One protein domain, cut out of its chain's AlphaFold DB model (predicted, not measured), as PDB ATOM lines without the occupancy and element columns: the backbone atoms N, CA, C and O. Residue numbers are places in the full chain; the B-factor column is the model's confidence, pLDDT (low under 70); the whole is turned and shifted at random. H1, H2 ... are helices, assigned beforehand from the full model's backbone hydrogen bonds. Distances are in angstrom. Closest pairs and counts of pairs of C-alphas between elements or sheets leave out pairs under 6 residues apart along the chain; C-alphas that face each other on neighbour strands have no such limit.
ATOM      1  N   LYS A1582     -45.778 -60.082 -38.960       61.51
ATOM      2  CA  LYS A1582     -46.887 -61.014 -38.726       61.51
ATOM      3  C   LYS A1582     -47.618 -60.787 -37.402       61.51
ATOM      4  O   LYS A1582     -48.835 -60.935 -37.356       61.51
ATOM      5  N   TRP A1583     -46.913 -60.440 -36.324       63.53
ATOM      6  CA  TRP A1583     -47.571 -60.195 -35.033       63.53
ATOM      7  C   TRP A1583     -48.234 -58.808 -34.970       63.53
ATOM      8  O   TRP A1583     -49.209 -58.670 -34.239       63.53
ATOM      9  N   LEU A1584     -47.837 -57.845 -35.816       61.83
ATOM     10  CA  LEU A1584     -48.620 -56.620 -36.058       61.83
ATOM     11  C   LEU A1584     -50.026 -56.934 -36.605       61.83
ATOM     12  O   LEU A1584     -50.978 -56.270 -36.234       61.83
ATOM     13  N   GLN A1585     -50.195 -57.998 -37.398       63.40
ATOM     14  CA  GLN A1585     -51.521 -58.476 -37.834       63.40
ATOM     15  C   GLN A1585     -52.283 -59.280 -36.759       63.40
ATOM     16  O   GLN A1585     -53.375 -59.772 -37.022       63.40
ATOM     17  N   THR A1586     -51.687 -59.506 -35.582       70.85
ATOM     18  CA  THR A1586     -52.263 -60.340 -34.505       70.85
ATOM     19  C   THR A1586     -52.620 -59.522 -33.257       70.85
ATOM     20  O   THR A1586     -53.232 -60.051 -32.334       70.85
ATOM     21  N   MET A1587     -52.238 -58.245 -33.207       67.36
ATOM     22  CA  MET A1587     -52.550 -57.330 -32.109       67.36
ATOM     23  C   MET A1587     -53.685 -56.378 -32.508       67.36
ATOM     24  O   MET A1587     -53.783 -56.039 -33.686       67.36
ATOM     25  N   PRO A1588     -54.524 -55.924 -31.558       78.21
ATOM     26  CA  PRO A1588     -55.495 -54.872 -31.831       78.21
ATOM     27  C   PRO A1588     -54.776 -53.562 -32.183       78.21
ATOM     28  O   PRO A1588     -53.748 -53.228 -31.588       78.21
ATOM     29  N   GLU A1589     -55.337 -52.822 -33.140       70.57
ATOM     30  CA  GLU A1589     -54.761 -51.592 -33.705       70.57
ATOM     31  C   GLU A1589     -54.471 -50.537 -32.619       70.57
ATOM     32  O   GLU A1589     -53.400 -49.933 -32.602       70.57
ATOM     33  N   GLU A1590     -55.365 -50.421 -31.635       77.68
ATOM     34  CA  GLU A1590     -55.247 -49.562 -30.447       77.68
ATOM     35  C   GLU A1590     -53.965 -49.816 -29.637       77.68
ATOM     36  O   GLU A1590     -53.308 -48.875 -29.195       77.68
ATOM     37  N   MET A1591     -53.559 -51.081 -29.466       82.58
ATOM     38  CA  MET A1591     -52.346 -51.439 -28.717       82.58
ATOM     39  C   MET A1591     -51.076 -51.149 -29.529       82.58
ATOM     40  O   MET A1591     -50.036 -50.823 -28.962       82.58
ATOM     41  N   ILE A1592     -51.152 -51.234 -30.860       82.15
ATOM     42  CA  ILE A1592     -50.054 -50.832 -31.750       82.15
ATOM     43  C   ILE A1592     -49.862 -49.312 -31.668       82.15
ATOM     44  O   ILE A1592     -48.735 -48.847 -31.499       82.15
ATOM     45  N   TYR A1593     -50.962 -48.556 -31.706       85.57
ATOM     46  CA  TYR A1593     -50.958 -47.100 -31.563       85.57
ATOM     47  C   TYR A1593     -50.478 -46.658 -30.169       85.57
ATOM     48  O   TYR A1593     -49.564 -45.842 -30.082       85.57
ATOM     49  N   ARG A1594     -50.972 -47.272 -29.080       88.66
ATOM     50  CA  ARG A1594     -50.496 -47.009 -27.705       88.66
ATOM     51  C   ARG A1594     -48.998 -47.278 -27.545       88.66
ATOM     52  O   ARG A1594     -48.328 -46.473 -26.909       88.66
ATOM     53  N   ILE A1595     -48.443 -48.332 -28.152       88.21
ATOM     54  CA  ILE A1595     -46.985 -48.574 -28.147       88.21
ATOM     55  C   ILE A1595     -46.225 -47.493 -28.928       88.21
ATOM     56  O   ILE A1595     -45.181 -47.043 -28.458       88.21
ATOM     57  N   ALA A1596     -46.724 -47.061 -30.089       88.82
ATOM     58  CA  ALA A1596     -46.080 -46.008 -30.872       88.82
ATOM     59  C   ALA A1596     -46.063 -44.666 -30.117       88.82
ATOM     60  O   ALA A1596     -44.993 -44.092 -29.931       88.82
ATOM     61  N   ILE A1597     -47.219 -44.207 -29.621       89.95
ATOM     62  CA  ILE A1597     -47.336 -42.931 -28.901       89.95
ATOM     63  C   ILE A1597     -46.553 -42.949 -27.584       89.95
ATOM     64  O   ILE A1597     -45.805 -42.012 -27.324       89.95
ATOM     65  N   ALA A1598     -46.629 -44.024 -26.790       91.59
ATOM     66  CA  ALA A1598     -45.866 -44.131 -25.541       91.59
ATOM     67  C   ALA A1598     -44.346 -44.007 -25.758       91.59
ATOM     68  O   ALA A1598     -43.662 -43.349 -24.976       91.59
ATOM     69  N   VAL A1599     -43.809 -44.606 -26.829       91.39
ATOM     70  CA  VAL A1599     -42.381 -44.470 -27.148       91.39
ATOM     71  C   VAL A1599     -42.057 -43.083 -27.706       91.39
ATOM     72  O   VAL A1599     -41.012 -42.553 -27.348       91.39
ATOM     73  N   ILE A1600     -42.929 -42.464 -28.514       89.68
ATOM     74  CA  ILE A1600     -42.733 -41.084 -28.997       89.68
ATOM     75  C   ILE A1600     -42.666 -40.103 -27.817       89.68
ATOM     76  O   ILE A1600     -41.672 -39.394 -27.703       89.68
ATOM     77  N   VAL A1601     -43.642 -40.123 -26.901       89.81
ATOM     78  CA  VAL A1601     -43.713 -39.224 -25.728       89.81
ATOM     79  C   VAL A1601     -42.478 -39.347 -24.827       89.81
ATOM     80  O   VAL A1601     -41.862 -38.346 -24.466       89.81
ATOM     81  N   VAL A1602     -42.066 -40.574 -24.484       89.58
ATOM     82  CA  VAL A1602     -40.867 -40.785 -23.652       89.58
ATOM     83  C   VAL A1602     -39.591 -40.380 -24.401       89.58
ATOM     84  O   VAL A1602     -38.651 -39.885 -23.784       89.58
ATOM     85  N   ARG A1603     -39.548 -40.549 -25.729       90.38
ATOM     86  CA  ARG A1603     -38.392 -40.194 -26.560       90.38
ATOM     87  C   ARG A1603     -38.224 -38.685 -26.748       90.38
ATOM     88  O   ARG A1603     -37.088 -38.223 -26.771       90.38
ATOM     89  N   THR A1604     -39.315 -37.933 -26.894       86.48
ATOM     90  CA  THR A1604     -39.275 -36.472 -27.067       86.48
ATOM     91  C   THR A1604     -38.997 -35.743 -25.760       86.48
ATOM     92  O   THR A1604     -38.198 -34.815 -25.755       86.48
ATOM     93  N   ILE A1605     -39.614 -36.171 -24.654       86.09
ATOM     94  CA  ILE A1605     -39.494 -35.481 -23.362       86.09
ATOM     95  C   ILE A1605     -38.271 -35.970 -22.570       86.09
ATOM     96  O   ILE A1605     -37.442 -35.167 -22.154       86.09
ATOM     97  N   ALA A1606     -38.128 -37.285 -22.363       83.35
ATOM     98  CA  ALA A1606     -37.083 -37.855 -21.501       83.35
ATOM     99  C   ALA A1606     -35.821 -38.317 -22.262       83.35
ATOM    100  O   ALA A1606     -34.897 -38.858 -21.653       83.35
ATOM    101  N   GLY A1607     -35.771 -38.139 -23.587       78.99
ATOM    102  CA  GLY A1607     -34.665 -38.603 -24.431       78.99
ATOM    103  C   GLY A1607     -33.496 -37.630 -24.602       78.99
ATOM    104  O   GLY A1607     -32.453 -38.037 -25.124       78.99
ATOM    105  N   GLY A1608     -33.656 -36.366 -24.191       76.49
ATOM    106  CA  GLY A1608     -32.691 -35.287 -24.429       76.49
ATOM    107  C   GLY A1608     -32.439 -35.009 -25.919       76.49
ATOM    108  O   GLY A1608     -33.115 -35.551 -26.793       76.49
ATOM    109  N   MET A1609     -31.418 -34.201 -26.234       71.74
ATOM    110  CA  MET A1609     -31.097 -33.820 -27.626       71.74
ATOM    111  C   MET A1609     -30.845 -35.025 -28.553       71.74
ATOM    112  O   MET A1609     -31.165 -34.974 -29.735       71.74
ATOM    113  N   GLN A1610     -30.308 -36.131 -28.025       73.63
ATOM    114  CA  GLN A1610     -30.054 -37.356 -28.797       73.63
ATOM    115  C   GLN A1610     -31.289 -38.270 -28.931       73.63
ATOM    116  O   GLN A1610     -31.220 -39.302 -29.601       73.63
ATOM    117  N   SER A1611     -32.437 -37.895 -28.349       76.70
ATOM    118  CA  SER A1611     -33.709 -38.626 -28.455       76.70
ATOM    119  C   SER A1611     -33.584 -40.112 -28.077       76.70
ATOM    120  O   SER A1611     -34.006 -41.004 -28.830       76.70
ATOM    121  N   PHE A1612     -32.977 -40.386 -26.917       81.94
ATOM    122  CA  PHE A1612     -32.915 -41.727 -26.331       81.94
ATOM    123  C   PHE A1612     -34.288 -42.196 -25.820       81.94
ATOM    124  O   PHE A1612     -35.180 -41.404 -25.544       81.94
ATOM    125  N   ILE A1613     -34.465 -43.512 -25.672       85.45
ATOM    126  CA  ILE A1613     -35.701 -44.101 -25.138       85.45
ATOM    127  C   ILE A1613     -35.411 -44.650 -23.740       85.45
ATOM    128  O   ILE A1613     -34.713 -45.659 -23.602       85.45
ATOM    129  N   ASN A1614     -35.964 -44.016 -22.703       86.94
ATOM    130  CA  ASN A1614     -35.902 -44.541 -21.340       86.94
ATOM    131  C   ASN A1614     -36.912 -45.689 -21.169       86.94
ATOM    132  O   ASN A1614     -38.080 -45.494 -20.834       86.94
ATOM    133  N   TRP A1615     -36.444 -46.914 -21.401       88.19
ATOM    134  CA  TRP A1615     -37.279 -48.115 -21.350       88.19
ATOM    135  C   TRP A1615     -37.903 -48.391 -19.981       88.19
ATOM    136  O   TRP A1615     -38.957 -49.017 -19.944       88.19
ATOM    137  N   GLN A1616     -37.317 -47.909 -18.879       85.63
ATOM    138  CA  GLN A1616     -37.898 -48.082 -17.544       85.63
ATOM    139  C   GLN A1616     -39.227 -47.325 -17.418       85.63
ATOM    140  O   GLN A1616     -40.191 -47.885 -16.902       85.63
ATOM    141  N   ILE A1617     -39.310 -46.115 -17.985       84.61
ATOM    142  CA  ILE A1617     -40.552 -45.331 -18.079       84.61
ATOM    143  C   ILE A1617     -41.535 -45.997 -19.049       84.61
ATOM    144  O   ILE A1617     -42.704 -46.173 -18.727       84.61
ATOM    145  N   VAL A1618     -41.073 -46.466 -20.216       88.45
ATOM    146  CA  VAL A1618     -41.961 -47.185 -21.153       88.45
ATOM    147  C   VAL A1618     -42.571 -48.438 -20.497       88.45
ATOM    148  O   VAL A1618     -43.696 -48.799 -20.825       88.45
ATOM    149  N   MET A1619     -41.884 -49.102 -19.556       88.74
ATOM    150  CA  MET A1619     -42.439 -50.278 -18.869       88.74
ATOM    151  C   MET A1619     -43.499 -49.951 -17.807       88.74
ATOM    152  O   MET A1619     -44.362 -50.801 -17.584       88.74
ATOM    153  N   THR A1620     -43.515 -48.760 -17.188       84.67
ATOM    154  CA  THR A1620     -44.591 -48.404 -16.233       84.67
ATOM    155  C   THR A1620     -45.951 -48.291 -16.929       84.67
ATOM    156  O   THR A1620     -46.975 -48.618 -16.337       84.67
ATOM    157  N   LEU A1621     -45.949 -47.932 -18.217       83.80
ATOM    158  CA  LEU A1621     -47.130 -47.854 -19.084       83.80
ATOM    159  C   LEU A1621     -47.633 -49.224 -19.585       83.80
ATOM    160  O   LEU A1621     -48.747 -49.316 -20.104       83.80
ATOM    161  N   PHE A1622     -46.834 -50.292 -19.458       89.39
ATOM    162  CA  PHE A1622     -47.161 -51.636 -19.958       89.39
ATOM    163  C   PHE A1622     -46.773 -52.770 -18.979       89.39
ATOM    164  O   PHE A1622     -46.080 -53.709 -19.385       89.39
ATOM    165  N   PRO A1623     -47.242 -52.759 -17.714       80.72
ATOM    166  CA  PRO A1623     -46.803 -53.706 -16.680       80.72
ATOM    167  C   PRO A1623     -47.108 -55.184 -16.996       80.72
ATOM    168  O   PRO A1623     -46.439 -56.079 -16.486       80.72
ATOM    169  N   GLU A1624     -48.085 -55.466 -17.864       79.98
ATOM    170  CA  GLU A1624     -48.417 -56.829 -18.316       79.98
ATOM    171  C   GLU A1624     -47.465 -57.393 -19.389       79.98
ATOM    172  O   GLU A1624     -47.543 -58.573 -19.744       79.98
ATOM    173  N   GLN A1625     -46.608 -56.562 -19.987       82.45
ATOM    174  CA  GLN A1625     -45.773 -56.929 -21.131       82.45
ATOM    175  C   GLN A1625     -44.292 -57.009 -20.742       82.45
ATOM    176  O   GLN A1625     -43.820 -56.375 -19.806       82.45
ATOM    177  N   LYS A1626     -43.521 -57.798 -21.497       85.93
ATOM    178  CA  LYS A1626     -42.068 -57.912 -21.305       85.93
ATOM    179  C   LYS A1626     -41.329 -56.877 -22.148       85.93
ATOM    180  O   LYS A1626     -41.616 -56.732 -23.337       85.93
ATOM    181  N   GLU A1627     -40.313 -56.255 -21.563       85.43
ATOM    182  CA  GLU A1627     -39.463 -55.240 -22.198       85.43
ATOM    183  C   GLU A1627     -38.874 -55.694 -23.544       85.43
ATOM    184  O   GLU A1627     -38.995 -54.988 -24.544       85.43
ATOM    185  N   GLU A1628     -38.323 -56.913 -23.603       80.65
ATOM    186  CA  GLU A1628     -37.799 -57.532 -24.834       80.65
ATOM    187  C   GLU A1628     -38.830 -57.546 -25.970       80.65
ATOM    188  O   GLU A1628     -38.493 -57.340 -27.138       80.65
ATOM    189  N   VAL A1629     -40.103 -57.774 -25.627       82.15
ATOM    190  CA  VAL A1629     -41.200 -57.820 -26.591       82.15
ATOM    191  C   VAL A1629     -41.488 -56.413 -27.098       82.15
ATOM    192  O   VAL A1629     -41.522 -56.219 -28.308       82.15
ATOM    193  N   ILE A1630     -41.645 -55.417 -26.219       86.22
ATOM    194  CA  ILE A1630     -41.936 -54.036 -26.643       86.22
ATOM    195  C   ILE A1630     -40.772 -53.441 -27.453       86.22
ATOM    196  O   ILE A1630     -41.024 -52.826 -28.488       86.22
ATOM    197  N   LYS A1631     -39.513 -53.725 -27.093       85.08
ATOM    198  CA  LYS A1631     -38.329 -53.375 -27.902       85.08
ATOM    199  C   LYS A1631     -38.386 -53.977 -29.309       85.08
ATOM    200  O   LYS A1631     -38.220 -53.261 -30.297       85.08
ATOM    201  N   ALA A1632     -38.688 -55.272 -29.428       80.64
ATOM    202  CA  ALA A1632     -38.867 -55.919 -30.730       80.64
ATOM    203  C   ALA A1632     -40.070 -55.355 -31.517       80.64
ATOM    204  O   ALA A1632     -40.027 -55.304 -32.752       80.64
ATOM    205  N   ARG A1633     -41.125 -54.902 -30.818       82.59
ATOM    206  CA  ARG A1633     -42.284 -54.254 -31.442       82.59
ATOM    207  C   ARG A1633     -41.929 -52.890 -32.023       82.59
ATOM    208  O   ARG A1633     -42.154 -52.674 -33.214       82.59
ATOM    209  N   TRP A1634     -41.312 -52.022 -31.222       87.25
ATOM    210  CA  TRP A1634     -40.853 -50.698 -31.647       87.25
ATOM    211  C   TRP A1634     -39.932 -50.775 -32.867       87.25
ATOM    212  O   TRP A1634     -40.209 -50.123 -33.869       87.25
ATOM    213  N   ASN A1635     -38.921 -51.651 -32.840       84.37
ATOM    214  CA  ASN A1635     -37.958 -51.792 -33.938       84.37
ATOM    215  C   ASN A1635     -38.591 -52.190 -35.282       84.37
ATOM    216  O   ASN A1635     -37.998 -51.943 -36.323       84.37
ATOM    217  N   THR A1636     -39.774 -52.815 -35.282       82.19
ATOM    218  CA  THR A1636     -40.495 -53.146 -36.526       82.19
ATOM    219  C   THR A1636     -41.435 -52.017 -36.956       82.19
ATOM    220  O   THR A1636     -41.680 -51.853 -38.151       82.19
ATOM    221  N   LEU A1637     -41.949 -51.228 -36.005       82.80
ATOM    222  CA  LEU A1637     -42.776 -50.052 -36.279       82.80
ATOM    223  C   LEU A1637     -41.939 -48.907 -36.856       82.80
ATOM    224  O   LEU A1637     -42.281 -48.412 -37.928       82.80
ATOM    225  N   SER A1638     -40.812 -48.567 -36.224       83.14
ATOM    226  CA  SER A1638     -39.892 -47.524 -36.697       83.14
ATOM    227  C   SER A1638     -39.417 -47.779 -38.130       83.14
ATOM    228  O   SER A1638     -39.509 -46.892 -38.971       83.14
ATOM    229  N   THR A1639     -39.026 -49.015 -38.459       79.53
ATOM    230  CA  THR A1639     -38.584 -49.374 -39.820       79.53
ATOM    231  C   THR A1639     -39.695 -49.396 -40.875       79.53
ATOM    232  O   THR A1639     -39.390 -49.323 -42.061       79.53
ATOM    233  N   ARG A1640     -40.972 -49.549 -40.488       74.99
ATOM    234  CA  ARG A1640     -42.100 -49.618 -41.440       74.99
ATOM    235  C   ARG A1640     -42.826 -48.296 -41.641       74.99
ATOM    236  O   ARG A1640     -43.381 -48.086 -42.712       74.99
ATOM    237  N   TYR A1641     -42.865 -47.462 -40.610       78.59
ATOM    238  CA  TYR A1641     -43.721 -46.282 -40.528       78.59
ATOM    239  C   TYR A1641     -42.909 -45.049 -40.112       78.59
ATOM    240  O   TYR A1641     -43.393 -44.211 -39.359       78.59
ATOM    241  N   SER A1642     -41.651 -44.951 -40.563       80.74
ATOM    242  CA  SER A1642     -40.731 -43.879 -40.155       80.74
ATOM    243  C   SER A1642     -41.264 -42.481 -40.481       80.74
ATOM    244  O   SER A1642     -41.104 -41.582 -39.663       80.74
ATOM    245  N   SER A1643     -41.931 -42.309 -41.632       77.98
ATOM    246  CA  SER A1643     -42.623 -41.065 -42.000       77.98
ATOM    247  C   SER A1643     -43.714 -40.711 -40.996       77.98
ATOM    248  O   SER A1643     -43.787 -39.594 -40.505       77.98
ATOM    249  N   ASP A1644     -44.548 -41.692 -40.666       78.92
ATOM    250  CA  ASP A1644     -45.757 -41.486 -39.879       78.92
ATOM    251  C   ASP A1644     -45.381 -41.242 -38.406       78.92
ATOM    252  O   ASP A1644     -45.976 -40.402 -37.742       78.92
ATOM    253  N   ILE A1645     -44.327 -41.907 -37.919       85.20
ATOM    254  CA  ILE A1645     -43.720 -41.688 -36.599       85.20
ATOM    255  C   ILE A1645     -43.043 -40.315 -36.506       85.20
ATOM    256  O   ILE A1645     -43.123 -39.691 -35.450       85.20
ATOM    257  N   GLN A1646     -42.398 -39.831 -37.571       83.94
ATOM    258  CA  GLN A1646     -41.821 -38.485 -37.586       83.94
ATOM    259  C   GLN A1646     -42.922 -37.416 -37.597       83.94
ATOM    260  O   GLN A1646     -42.949 -36.583 -36.701       83.94
ATOM    261  N   ASN A1647     -43.922 -37.539 -38.475       83.60
ATOM    262  CA  ASN A1647     -45.088 -36.651 -38.485       83.60
ATOM    263  C   ASN A1647     -45.805 -36.616 -37.117       83.60
ATOM    264  O   ASN A1647     -46.196 -35.551 -36.657       83.60
ATOM    265  N   LEU A1648     -45.943 -37.764 -36.437       85.95
ATOM    266  CA  LEU A1648     -46.495 -37.849 -35.074       85.95
ATOM    267  C   LEU A1648     -45.573 -37.271 -33.991       85.95
ATOM    268  O   LEU A1648     -46.055 -36.893 -32.926       85.95
ATOM    269  N   THR A1649     -44.265 -37.213 -34.236       88.82
ATOM    270  CA  THR A1649     -43.300 -36.552 -33.347       88.82
ATOM    271  C   THR A1649     -43.460 -35.035 -33.444       88.82
ATOM    272  O   THR A1649     -43.540 -34.370 -32.413       88.82
ATOM    273  N   ASP A1650     -43.600 -34.504 -34.658       86.92
ATOM    274  CA  ASP A1650     -43.721 -33.067 -34.926       86.92
ATOM    275  C   ASP A1650     -45.120 -32.531 -34.525       86.92
ATOM    276  O   ASP A1650     -45.249 -31.475 -33.894       86.92
ATOM    277  N   ASP A1651     -46.178 -33.311 -34.793       87.46
ATOM    278  CA  ASP A1651     -47.554 -33.071 -34.320       87.46
ATOM    279  C   ASP A1651     -47.650 -33.137 -32.783       87.46
ATOM    280  O   ASP A1651     -48.392 -32.368 -32.172       87.46
ATOM    281  N   PHE A1652     -46.857 -34.000 -32.133       90.55
ATOM    282  CA  PHE A1652     -46.752 -34.022 -30.673       90.55
ATOM    283  C   PHE A1652     -46.001 -32.817 -30.120       90.55
ATOM    284  O   PHE A1652     -46.515 -32.180 -29.209       90.55
ATOM    285  N   GLN A1653     -44.826 -32.476 -30.656       87.80
ATOM    286  CA  GLN A1653     -44.046 -31.333 -30.171       87.80
ATOM    287  C   GLN A1653     -44.856 -30.034 -30.239       87.80
ATOM    288  O   GLN A1653     -44.932 -29.307 -29.251       87.80
ATOM    289  N   SER A1654     -45.524 -29.781 -31.366       86.47
ATOM    290  CA  SER A1654     -46.372 -28.597 -31.543       86.47
ATOM    291  C   SER A1654     -47.590 -28.591 -30.607       86.47
ATOM    292  O   SER A1654     -47.762 -27.645 -29.840       86.47
ATOM    293  N   LYS A1655     -48.409 -29.654 -30.591       87.73
ATOM    294  CA  LYS A1655     -49.611 -29.710 -29.735       87.73
ATOM    295  C   LYS A1655     -49.294 -29.739 -28.238       87.73
ATOM    296  O   LYS A1655     -50.073 -29.202 -27.457       87.73
ATOM    297  N   TYR A1656     -48.199 -30.380 -27.824       88.81
ATOM    298  CA  TYR A1656     -47.794 -30.447 -26.417       88.81
ATOM    299  C   TYR A1656     -47.355 -29.072 -25.902       88.81
ATOM    300  O   TYR A1656     -47.691 -28.724 -24.776       88.81
ATOM    301  N   LEU A1657     -46.683 -28.260 -26.729       86.09
ATOM    302  CA  LEU A1657     -46.348 -26.875 -26.382       86.09
ATOM    303  C   LEU A1657     -47.601 -25.982 -26.300       86.09
ATOM    304  O   LEU A1657     -47.782 -25.333 -25.270       86.09
ATOM    305  N   ASP A1658     -48.498 -26.019 -27.301       87.70
ATOM    306  CA  ASP A1658     -49.801 -25.313 -27.265       87.70
ATOM    307  C   ASP A1658     -50.575 -25.657 -25.964       87.70
ATOM    308  O   ASP A1658     -51.122 -24.779 -25.295       87.70
ATOM    309  N   ALA A1659     -50.603 -26.938 -25.575       86.62
ATOM    310  CA  ALA A1659     -51.379 -27.428 -24.435       86.62
ATOM    311  C   ALA A1659     -50.702 -27.241 -23.064       86.62
ATOM    312  O   ALA A1659     -51.397 -27.055 -22.065       86.62
ATOM    313  N   LEU A1660     -49.366 -27.241 -23.002       83.94
ATOM    314  CA  LEU A1660     -48.612 -26.875 -21.800       83.94
ATOM    315  C   LEU A1660     -48.723 -25.366 -21.537       83.94
ATOM    316  O   LEU A1660     -48.910 -24.968 -20.389       83.94
ATOM    317  N   GLN A1661     -48.719 -24.530 -22.584       82.68
ATOM    318  CA  GLN A1661     -49.021 -23.098 -22.465       82.68
ATOM    319  C   GLN A1661     -50.473 -22.844 -22.015       82.68
ATOM    320  O   GLN A1661     -50.722 -21.915 -21.251       82.68
ATOM    321  N   ALA A1662     -51.424 -23.680 -22.445       84.92
ATOM    322  CA  ALA A1662     -52.819 -23.626 -22.000       84.92
ATOM    323  C   ALA A1662     -53.068 -24.234 -20.600       84.92
ATOM    324  O   ALA A1662     -54.180 -24.124 -20.082       84.92
ATOM    325  N   GLY A1663     -52.075 -24.894 -19.991       78.11
ATOM    326  CA  GLY A1663     -52.226 -25.589 -18.708       78.11
ATOM    327  C   GLY A1663     -53.077 -26.867 -18.757       78.11
ATOM    328  O   GLY A1663     -53.481 -27.364 -17.708       78.11
ATOM    329  N   GLU A1664     -53.354 -27.426 -19.943       79.08
ATOM    330  CA  GLU A1664     -54.101 -28.688 -20.090       79.08
ATOM    331  C   GLU A1664     -53.281 -29.928 -19.694       79.08
ATOM    332  O   GLU A1664     -53.851 -30.997 -19.459       79.08
ATOM    333  N   VAL A1665     -51.949 -29.815 -19.665       78.41
ATOM    334  CA  VAL A1665     -51.027 -30.930 -19.417       78.41
ATOM    335  C   VAL A1665     -50.088 -30.597 -18.267       78.41
ATOM    336  O   VAL A1665     -49.550 -29.494 -18.188       78.41
ATOM    337  N   VAL A1666     -49.871 -31.575 -17.387       72.07
ATOM    338  CA  VAL A1666     -48.945 -31.464 -16.253       72.07
ATOM    339  C   VAL A1666     -47.521 -31.229 -16.767       72.07
ATOM    340  O   VAL A1666     -47.041 -31.945 -17.651       72.07
ATOM    341  N   SER A1667     -46.843 -30.228 -16.205       71.07
ATOM    342  CA  SER A1667     -45.434 -29.954 -16.481       71.07
ATOM    343  C   SER A1667     -44.546 -31.090 -15.967       71.07
ATOM    344  O   SER A1667     -44.765 -31.655 -14.898       71.07
ATOM    345  N   VAL A1668     -43.528 -31.447 -16.750       74.13
ATOM    346  CA  VAL A1668     -42.631 -32.565 -16.436       74.13
ATOM    347  C   VAL A1668     -41.613 -32.121 -15.390       74.13
ATOM    348  O   VAL A1668     -40.839 -31.192 -15.620       74.13
ATOM    349  N   THR A1669     -41.589 -32.797 -14.242       73.04
ATOM    350  CA  THR A1669     -40.606 -32.543 -13.184       73.04
ATOM    351  C   THR A1669     -39.278 -33.191 -13.567       73.04
ATOM    352  O   THR A1669     -39.070 -34.382 -13.349       73.04
ATOM    353  N   PHE A1670     -38.373 -32.413 -14.165       73.90
ATOM    354  CA  PHE A1670     -37.069 -32.914 -14.616       73.90
ATOM    355  C   PHE A1670     -36.167 -33.402 -13.466       73.90
ATOM    356  O   PHE A1670     -35.343 -34.285 -13.696       73.90
ATOM    357  N   ASP A1671     -36.360 -32.889 -12.244       71.31
ATOM    358  CA  ASP A1671     -35.593 -33.282 -11.050       71.31
ATOM    359  C   ASP A1671     -35.875 -34.727 -10.597       71.31
ATOM    360  O   ASP A1671     -34.965 -35.426 -10.154       71.31
ATOM    361  N   ASP A1672     -37.118 -35.205 -10.755       72.47
ATOM    362  CA  ASP A1672     -37.471 -36.621 -10.610       72.47
ATOM    363  C   ASP A1672     -38.442 -37.056 -11.715       72.47
ATOM    364  O   ASP A1672     -39.670 -37.106 -11.565       72.47
ATOM    365  N   ILE A1673     -37.829 -37.452 -12.830       73.36
ATOM    366  CA  ILE A1673     -38.460 -38.016 -14.028       73.36
ATOM    367  C   ILE A1673     -39.364 -39.228 -13.686       73.36
ATOM    368  O   ILE A1673     -40.278 -39.554 -14.446       73.36
ATOM    369  N   GLY A1674     -39.141 -39.902 -12.550       71.24
ATOM    370  CA  GLY A1674     -39.943 -41.030 -12.075       71.24
ATOM    371  C   GLY A1674     -41.271 -40.644 -11.413       71.24
ATOM    372  O   GLY A1674     -42.174 -41.479 -11.379       71.24
ATOM    373  N   THR A1675     -41.416 -39.405 -10.926       75.31
ATOM    374  CA  THR A1675     -42.655 -38.912 -10.280       75.31
ATOM    375  C   THR A1675     -43.673 -38.313 -11.248       75.31
ATOM    376  O   THR A1675     -44.850 -38.201 -10.910       75.31
ATOM    377  N   THR A1676     -43.243 -37.950 -12.458       76.09
ATOM    378  CA  THR A1676     -44.118 -37.402 -13.505       76.09
ATOM    379  C   THR A1676     -45.168 -38.436 -13.938       76.09
ATOM    380  O   THR A1676     -44.829 -39.589 -14.212       76.09
ATOM    381  N   ASP A1677     -46.441 -38.036 -14.066       83.03
ATOM    382  CA  ASP A1677     -47.508 -38.923 -14.556       83.03
ATOM    383  C   ASP A1677     -47.452 -39.095 -16.085       83.03
ATOM    384  O   ASP A1677     -48.181 -38.480 -16.870       83.03
ATOM    385  N   TRP A1678     -46.572 -39.997 -16.513       85.80
ATOM    386  CA  TRP A1678     -46.468 -40.456 -17.896       85.80
ATOM    387  C   TRP A1678     -47.757 -41.103 -18.420       85.80
ATOM    388  O   TRP A1678     -47.963 -41.127 -19.634       85.80
ATOM    389  N   GLY A1679     -48.624 -41.616 -17.539       85.29
ATOM    390  CA  GLY A1679     -49.928 -42.161 -17.906       85.29
ATOM    391  C   GLY A1679     -50.839 -41.062 -18.440       85.29
ATOM    392  O   GLY A1679     -51.283 -41.143 -19.586       85.29
ATOM    393  N   ALA A1680     -51.029 -39.995 -17.660       84.12
ATOM    394  CA  ALA A1680     -51.812 -38.829 -18.063       84.12
ATOM    395  C   ALA A1680     -51.294 -38.193 -19.368       84.12
ATOM    396  O   ALA A1680     -52.088 -37.926 -20.273       84.12
ATOM    397  N   ILE A1681     -49.974 -38.014 -19.516       86.32
ATOM    398  CA  ILE A1681     -49.384 -37.430 -20.737       86.32
ATOM    399  C   ILE A1681     -49.638 -38.330 -21.960       86.32
ATOM    400  O   ILE A1681     -49.993 -37.833 -23.031       86.32
ATOM    401  N   VAL A1682     -49.504 -39.655 -21.828       87.71
ATOM    402  CA  VAL A1682     -49.735 -40.592 -22.942       87.71
ATOM    403  C   VAL A1682     -51.222 -40.741 -23.277       87.71
ATOM    404  O   VAL A1682     -51.554 -40.881 -24.453       87.71
ATOM    405  N   GLU A1683     -52.138 -40.660 -22.308       88.14
ATOM    406  CA  GLU A1683     -53.580 -40.661 -22.597       88.14
ATOM    407  C   GLU A1683     -54.064 -39.337 -23.208       88.14
ATOM    408  O   GLU A1683     -54.870 -39.363 -24.143       88.14
ATOM    409  N   TRP A1684     -53.505 -38.193 -22.793       88.83
ATOM    410  CA  TRP A1684     -53.686 -36.908 -23.481       88.83
ATOM    411  C   TRP A1684     -53.177 -36.980 -24.932       88.83
ATOM    412  O   TRP A1684     -53.903 -36.632 -25.868       88.83
ATOM    413  N   ALA A1685     -51.976 -37.528 -25.150       87.99
ATOM    414  CA  ALA A1685     -51.393 -37.676 -26.483       87.99
ATOM    415  C   ALA A1685     -52.229 -38.610 -27.377       87.99
ATOM    416  O   ALA A1685     -52.534 -38.270 -28.517       87.99
ATOM    417  N   LEU A1686     -52.691 -39.753 -26.858       86.77
ATOM    418  CA  LEU A1686     -53.568 -40.679 -27.591       86.77
ATOM    419  C   LEU A1686     -54.895 -40.047 -28.035       86.77
ATOM    420  O   LEU A1686     -55.450 -40.453 -29.057       86.77
ATOM    421  N   LYS A1687     -55.399 -39.070 -27.275       84.79
ATOM    422  CA  LYS A1687     -56.655 -38.360 -27.541       84.79
ATOM    423  C   LYS A1687     -56.502 -37.241 -28.581       84.79
ATOM    424  O   LYS A1687     -57.444 -36.996 -29.334       84.79
ATOM    425  N   ASN A1688     -55.338 -36.587 -28.626       83.34
ATOM    426  CA  ASN A1688     -55.109 -35.363 -29.405       83.34
ATOM    427  C   ASN A1688     -54.210 -35.543 -30.648       83.34
ATOM    428  O   ASN A1688     -54.263 -34.716 -31.566       83.34
ATOM    429  N   LEU A1689     -53.422 -36.620 -30.718       82.70
ATOM    430  CA  LEU A1689     -52.652 -37.002 -31.907       82.70
ATOM    431  C   LEU A1689     -53.507 -37.766 -32.924       82.70
ATOM    432  O   LEU A1689     -54.458 -38.479 -32.579       82.70
ATOM    433  N   ASP A1690     -53.156 -37.621 -34.200       73.64
ATOM    434  CA  ASP A1690     -53.908 -38.241 -35.286       73.64
ATOM    435  C   ASP A1690     -53.636 -39.743 -35.448       73.64
ATOM    436  O   ASP A1690     -52.512 -40.229 -35.381       73.64
ATOM    437  N   HIS A1691     -54.704 -40.516 -35.645       66.10
ATOM    438  CA  HIS A1691     -54.623 -41.973 -35.558       66.10
ATOM    439  C   HIS A1691     -53.900 -42.623 -36.747       66.10
ATOM    440  O   HIS A1691     -54.061 -42.253 -37.910       66.10
ATOM    441  N   PHE A1692     -53.149 -43.675 -36.422       58.22
ATOM    442  CA  PHE A1692     -52.335 -44.467 -37.342       58.22
ATOM    443  C   PHE A1692     -53.158 -45.061 -38.505       58.22
ATOM    444  O   PHE A1692     -54.015 -45.923 -38.303       58.22
ATOM    445  N   ASN A1693     -52.851 -44.682 -39.750       55.27
ATOM    446  CA  ASN A1693     -53.504 -45.220 -40.953       55.27
ATOM    447  C   ASN A1693     -52.980 -46.630 -41.328       55.27
ATOM    448  O   ASN A1693     -52.480 -46.865 -42.429       55.27
ATOM    449  N   LEU A1694     -53.139 -47.611 -40.427       53.92
ATOM    450  CA  LEU A1694     -52.708 -49.012 -40.623       53.92
ATOM    451  C   LEU A1694     -53.301 -49.669 -41.885       53.92
ATOM    452  O   LEU A1694     -52.693 -50.576 -42.458       53.92
ATOM    453  N   ARG A1695     -54.435 -49.150 -42.377       45.96
ATOM    454  CA  ARG A1695     -55.080 -49.532 -43.645       45.96
ATOM    455  C   ARG A1695     -54.248 -49.267 -44.907       45.96
ATOM    456  O   ARG A1695     -54.678 -49.681 -45.976       45.96
ATOM    457  N   ARG A1696     -53.071 -48.630 -44.820       47.84
ATOM    458  CA  ARG A1696     -52.188 -48.377 -45.980       47.84
ATOM    459  C   ARG A1696     -51.663 -49.658 -46.655       47.84
ATOM    460  O   ARG A1696     -51.182 -49.586 -47.779       47.84
ATOM    461  N   ILE A1697     -51.832 -50.837 -46.040       45.35
ATOM    462  CA  ILE A1697     -51.894 -52.110 -46.784       45.35
ATOM    463  C   ILE A1697     -53.304 -52.254 -47.378       45.35
ATOM    464  O   ILE A1697     -54.101 -53.086 -46.938       45.35
ATOM    465  N   ALA A1698     -53.624 -51.410 -48.355       44.64
ATOM    466  CA  ALA A1698     -54.847 -51.569 -49.122       44.64
ATOM    467  C   ALA A1698     -54.763 -52.874 -49.931       44.64
ATOM    468  O   ALA A1698     -53.688 -53.272 -50.388       44.64
ATOM    469  N   HIS A1699     -55.891 -53.563 -50.095       51.39
ATOM    470  CA  HIS A1699     -55.949 -54.656 -51.059       51.39
ATOM    471  C   HIS A1699     -55.764 -54.070 -52.463       51.39
ATOM    472  O   HIS A1699     -56.453 -53.109 -52.810       51.39
ATOM    473  N   LEU A1700     -54.861 -54.661 -53.254       57.63
ATOM    474  CA  LEU A1700     -54.820 -54.399 -54.691       57.63
ATOM    475  C   LEU A1700     -56.227 -54.656 -55.264       57.63
ATOM    476  O   LEU A1700     -56.815 -55.692 -54.922       57.63
ATOM    477  N   PRO A1701     -56.771 -53.750 -56.094       64.98
ATOM    478  CA  PRO A1701     -57.974 -54.020 -56.871       64.98
ATOM    479  C   PRO A1701     -57.816 -55.299 -57.700       64.98
ATOM    480  O   PRO A1701     -56.699 -55.694 -58.042       64.98
ATOM    481  N   ALA A1702     -58.933 -55.974 -57.970       74.40
ATOM    482  CA  ALA A1702     -58.925 -57.182 -58.795       74.40
ATOM    483  C   ALA A1702     -58.639 -56.851 -60.268       74.40
ATOM    484  O   ALA A1702     -57.962 -57.620 -60.949       74.40
ATOM    485  N   ASP A1703     -59.122 -55.689 -60.708       71.65
ATOM    486  CA  ASP A1703     -59.096 -55.225 -62.087       71.65
ATOM    487  C   ASP A1703     -58.022 -54.140 -62.270       71.65
ATOM    488  O   ASP A1703     -57.752 -53.343 -61.366       71.65
ATOM    489  N   ARG A1704     -57.375 -54.130 -63.441       64.66
ATOM    490  CA  ARG A1704     -56.216 -53.266 -63.736       64.66
ATOM    491  C   ARG A1704     -56.589 -51.787 -63.781       64.66
ATOM    492  O   ARG A1704     -55.833 -50.954 -63.289       64.66
ATOM    493  N   ASP A1705     -57.750 -51.471 -64.330       75.06
ATOM    494  CA  ASP A1705     -58.183 -50.088 -64.543       75.06
ATOM    495  C   ASP A1705     -58.568 -49.453 -63.202       75.06
ATOM    496  O   ASP A1705     -58.116 -48.363 -62.870       75.06
ATOM    497  N   ASP A1706     -59.249 -50.221 -62.346       73.32
ATOM    498  CA  ASP A1706     -59.580 -49.850 -60.964       73.32
ATOM    499  C   ASP A1706     -58.333 -49.711 -60.057       73.32
ATOM    500  O   ASP A1706     -58.410 -49.144 -58.964       73.32
ATOM    501  N   LEU A1707     -57.173 -50.211 -60.505       72.85
ATOM    502  CA  LEU A1707     -55.858 -49.943 -59.917       72.85
ATOM    503  C   LEU A1707     -55.255 -48.639 -60.458       72.85
ATOM    504  O   LEU A1707     -54.794 -47.835 -59.653       72.85
ATOM    505  N   LEU A1708     -55.285 -48.402 -61.771       73.75
ATOM    506  CA  LEU A1708     -54.732 -47.188 -62.388       73.75
ATOM    507  C   LEU A1708     -55.517 -45.916 -62.008       73.75
ATOM    508  O   LEU A1708     -54.904 -44.889 -61.727       73.75
ATOM    509  N   ASP A1709     -56.845 -45.997 -61.897       73.27
ATOM    510  CA  ASP A1709     -57.716 -44.891 -61.457       73.27
ATOM    511  C   ASP A1709     -57.512 -44.510 -59.980       73.27
ATOM    512  O   ASP A1709     -57.757 -43.370 -59.573       73.27
ATOM    513  N   ARG A1710     -57.107 -45.472 -59.137       66.89
ATOM    514  CA  ARG A1710     -57.035 -45.303 -57.672       66.89
ATOM    515  C   ARG A1710     -55.619 -45.144 -57.125       66.89
ATOM    516  O   ARG A1710     -55.473 -44.690 -55.989       66.89
ATOM    517  N   TYR A1711     -54.596 -45.527 -57.887       59.64
ATOM    518  CA  TYR A1711     -53.196 -45.497 -57.470       59.64
ATOM    519  C   TYR A1711     -52.315 -44.983 -58.610       59.64
ATOM    520  O   TYR A1711     -52.253 -45.590 -59.677       59.64
ATOM    521  N   THR A1712     -51.558 -43.912 -58.363       58.94
ATOM    522  CA  THR A1712     -50.471 -43.509 -59.260       58.94
ATOM    523  C   THR A1712     -49.393 -44.592 -59.269       58.94
ATOM    524  O   THR A1712     -48.776 -44.891 -58.246       58.94
ATOM    525  N   VAL A1713     -49.191 -45.223 -60.428       55.71
ATOM    526  CA  VAL A1713     -48.163 -46.253 -60.624       55.71
ATOM    527  C   VAL A1713     -46.889 -45.586 -61.131       55.71
ATOM    528  O   VAL A1713     -46.732 -45.330 -62.321       55.71
ATOM    529  N   GLU A1714     -45.980 -45.302 -60.206       48.38
ATOM    530  CA  GLU A1714     -44.659 -44.746 -60.494       48.38
ATOM    531  C   GLU A1714     -43.626 -45.869 -60.672       48.38
ATOM    532  O   GLU A1714     -43.596 -46.842 -59.911       48.38
TER     533      GLU A1714
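Overview. This is residues 1582 to 1714 of the 2070 residues of an uncharacterized protein of Fonsecaea pedrosoi CBS 271.37 (UniProt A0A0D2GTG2). Four helices, H2, H3, H4 and H5, pack at crossed angles round a fifth, H1, in the core, and a tail of residues 1689 to 1704 leads away from this cluster to small H6. Residues 1702 to 1709 stick out at its far end, and the spans are 60 by 35 by 25 A. The printed part has 133 residues with six named helices, H1 to H6 along the chain, and is all helix. It is only just loose, close to compact, with a radius of gyration of the C-alphas of 17.4 A.

Arrangement. Start at H1, residues 1589 to 1605, the hub. Its residues 1598 to 1602 alone touch H2, residues 1615 to 1620, at a steep tilt of 55 degrees; the closest C-alphas, Val 1599 and Val 1618, are 6.6 A apart. Its residues 1595 to 1599 alone touch H3, residues 1627 to 1640, about perpendicular at 88 degrees, closest at C-alphas Ala 1596 and Trp 1634, 7.1 A. H4, residues 1642 to 1661, touches H1 with residues 1645 to 1653 alone, at a steep tilt of 62 degrees, closest at C-alphas Ile 1600 and Thr 1649, 6.3 A. H5, residues 1678 to 1688, touches H1 at a steep tilt of 63 degrees, closest at C-alphas Ala 1598 and Val 1682, 5.9 A. H6, residues 1705 to 1708, is apart from H1 to H5. Each O i to N i+4 pair is within hydrogen-bond range in H1, H2, H4 and H5, and 8 of 10 in H3; H6 is too short for one.

Along the chain. Find C-alpha 1589 at (-54.761, -51.592, -33.705); from there H1 runs 24.5 A. H2 spans 8.9 A, H3 20.2 A, H4 28.5 A, H5 15.3 A and H6 5.0 A, ending at C-alpha 1708, (-54.732, -47.188, -62.388).

Size, cuts and confidence. The farthest C-alphas, Asp 1671 and Asp 1705, are 60.5 A apart. The printed part has no cut; H4 to H5 and H5 to H6 are long links. Low confidence, under 70, covers 22 residues, among them 1691 to 1701.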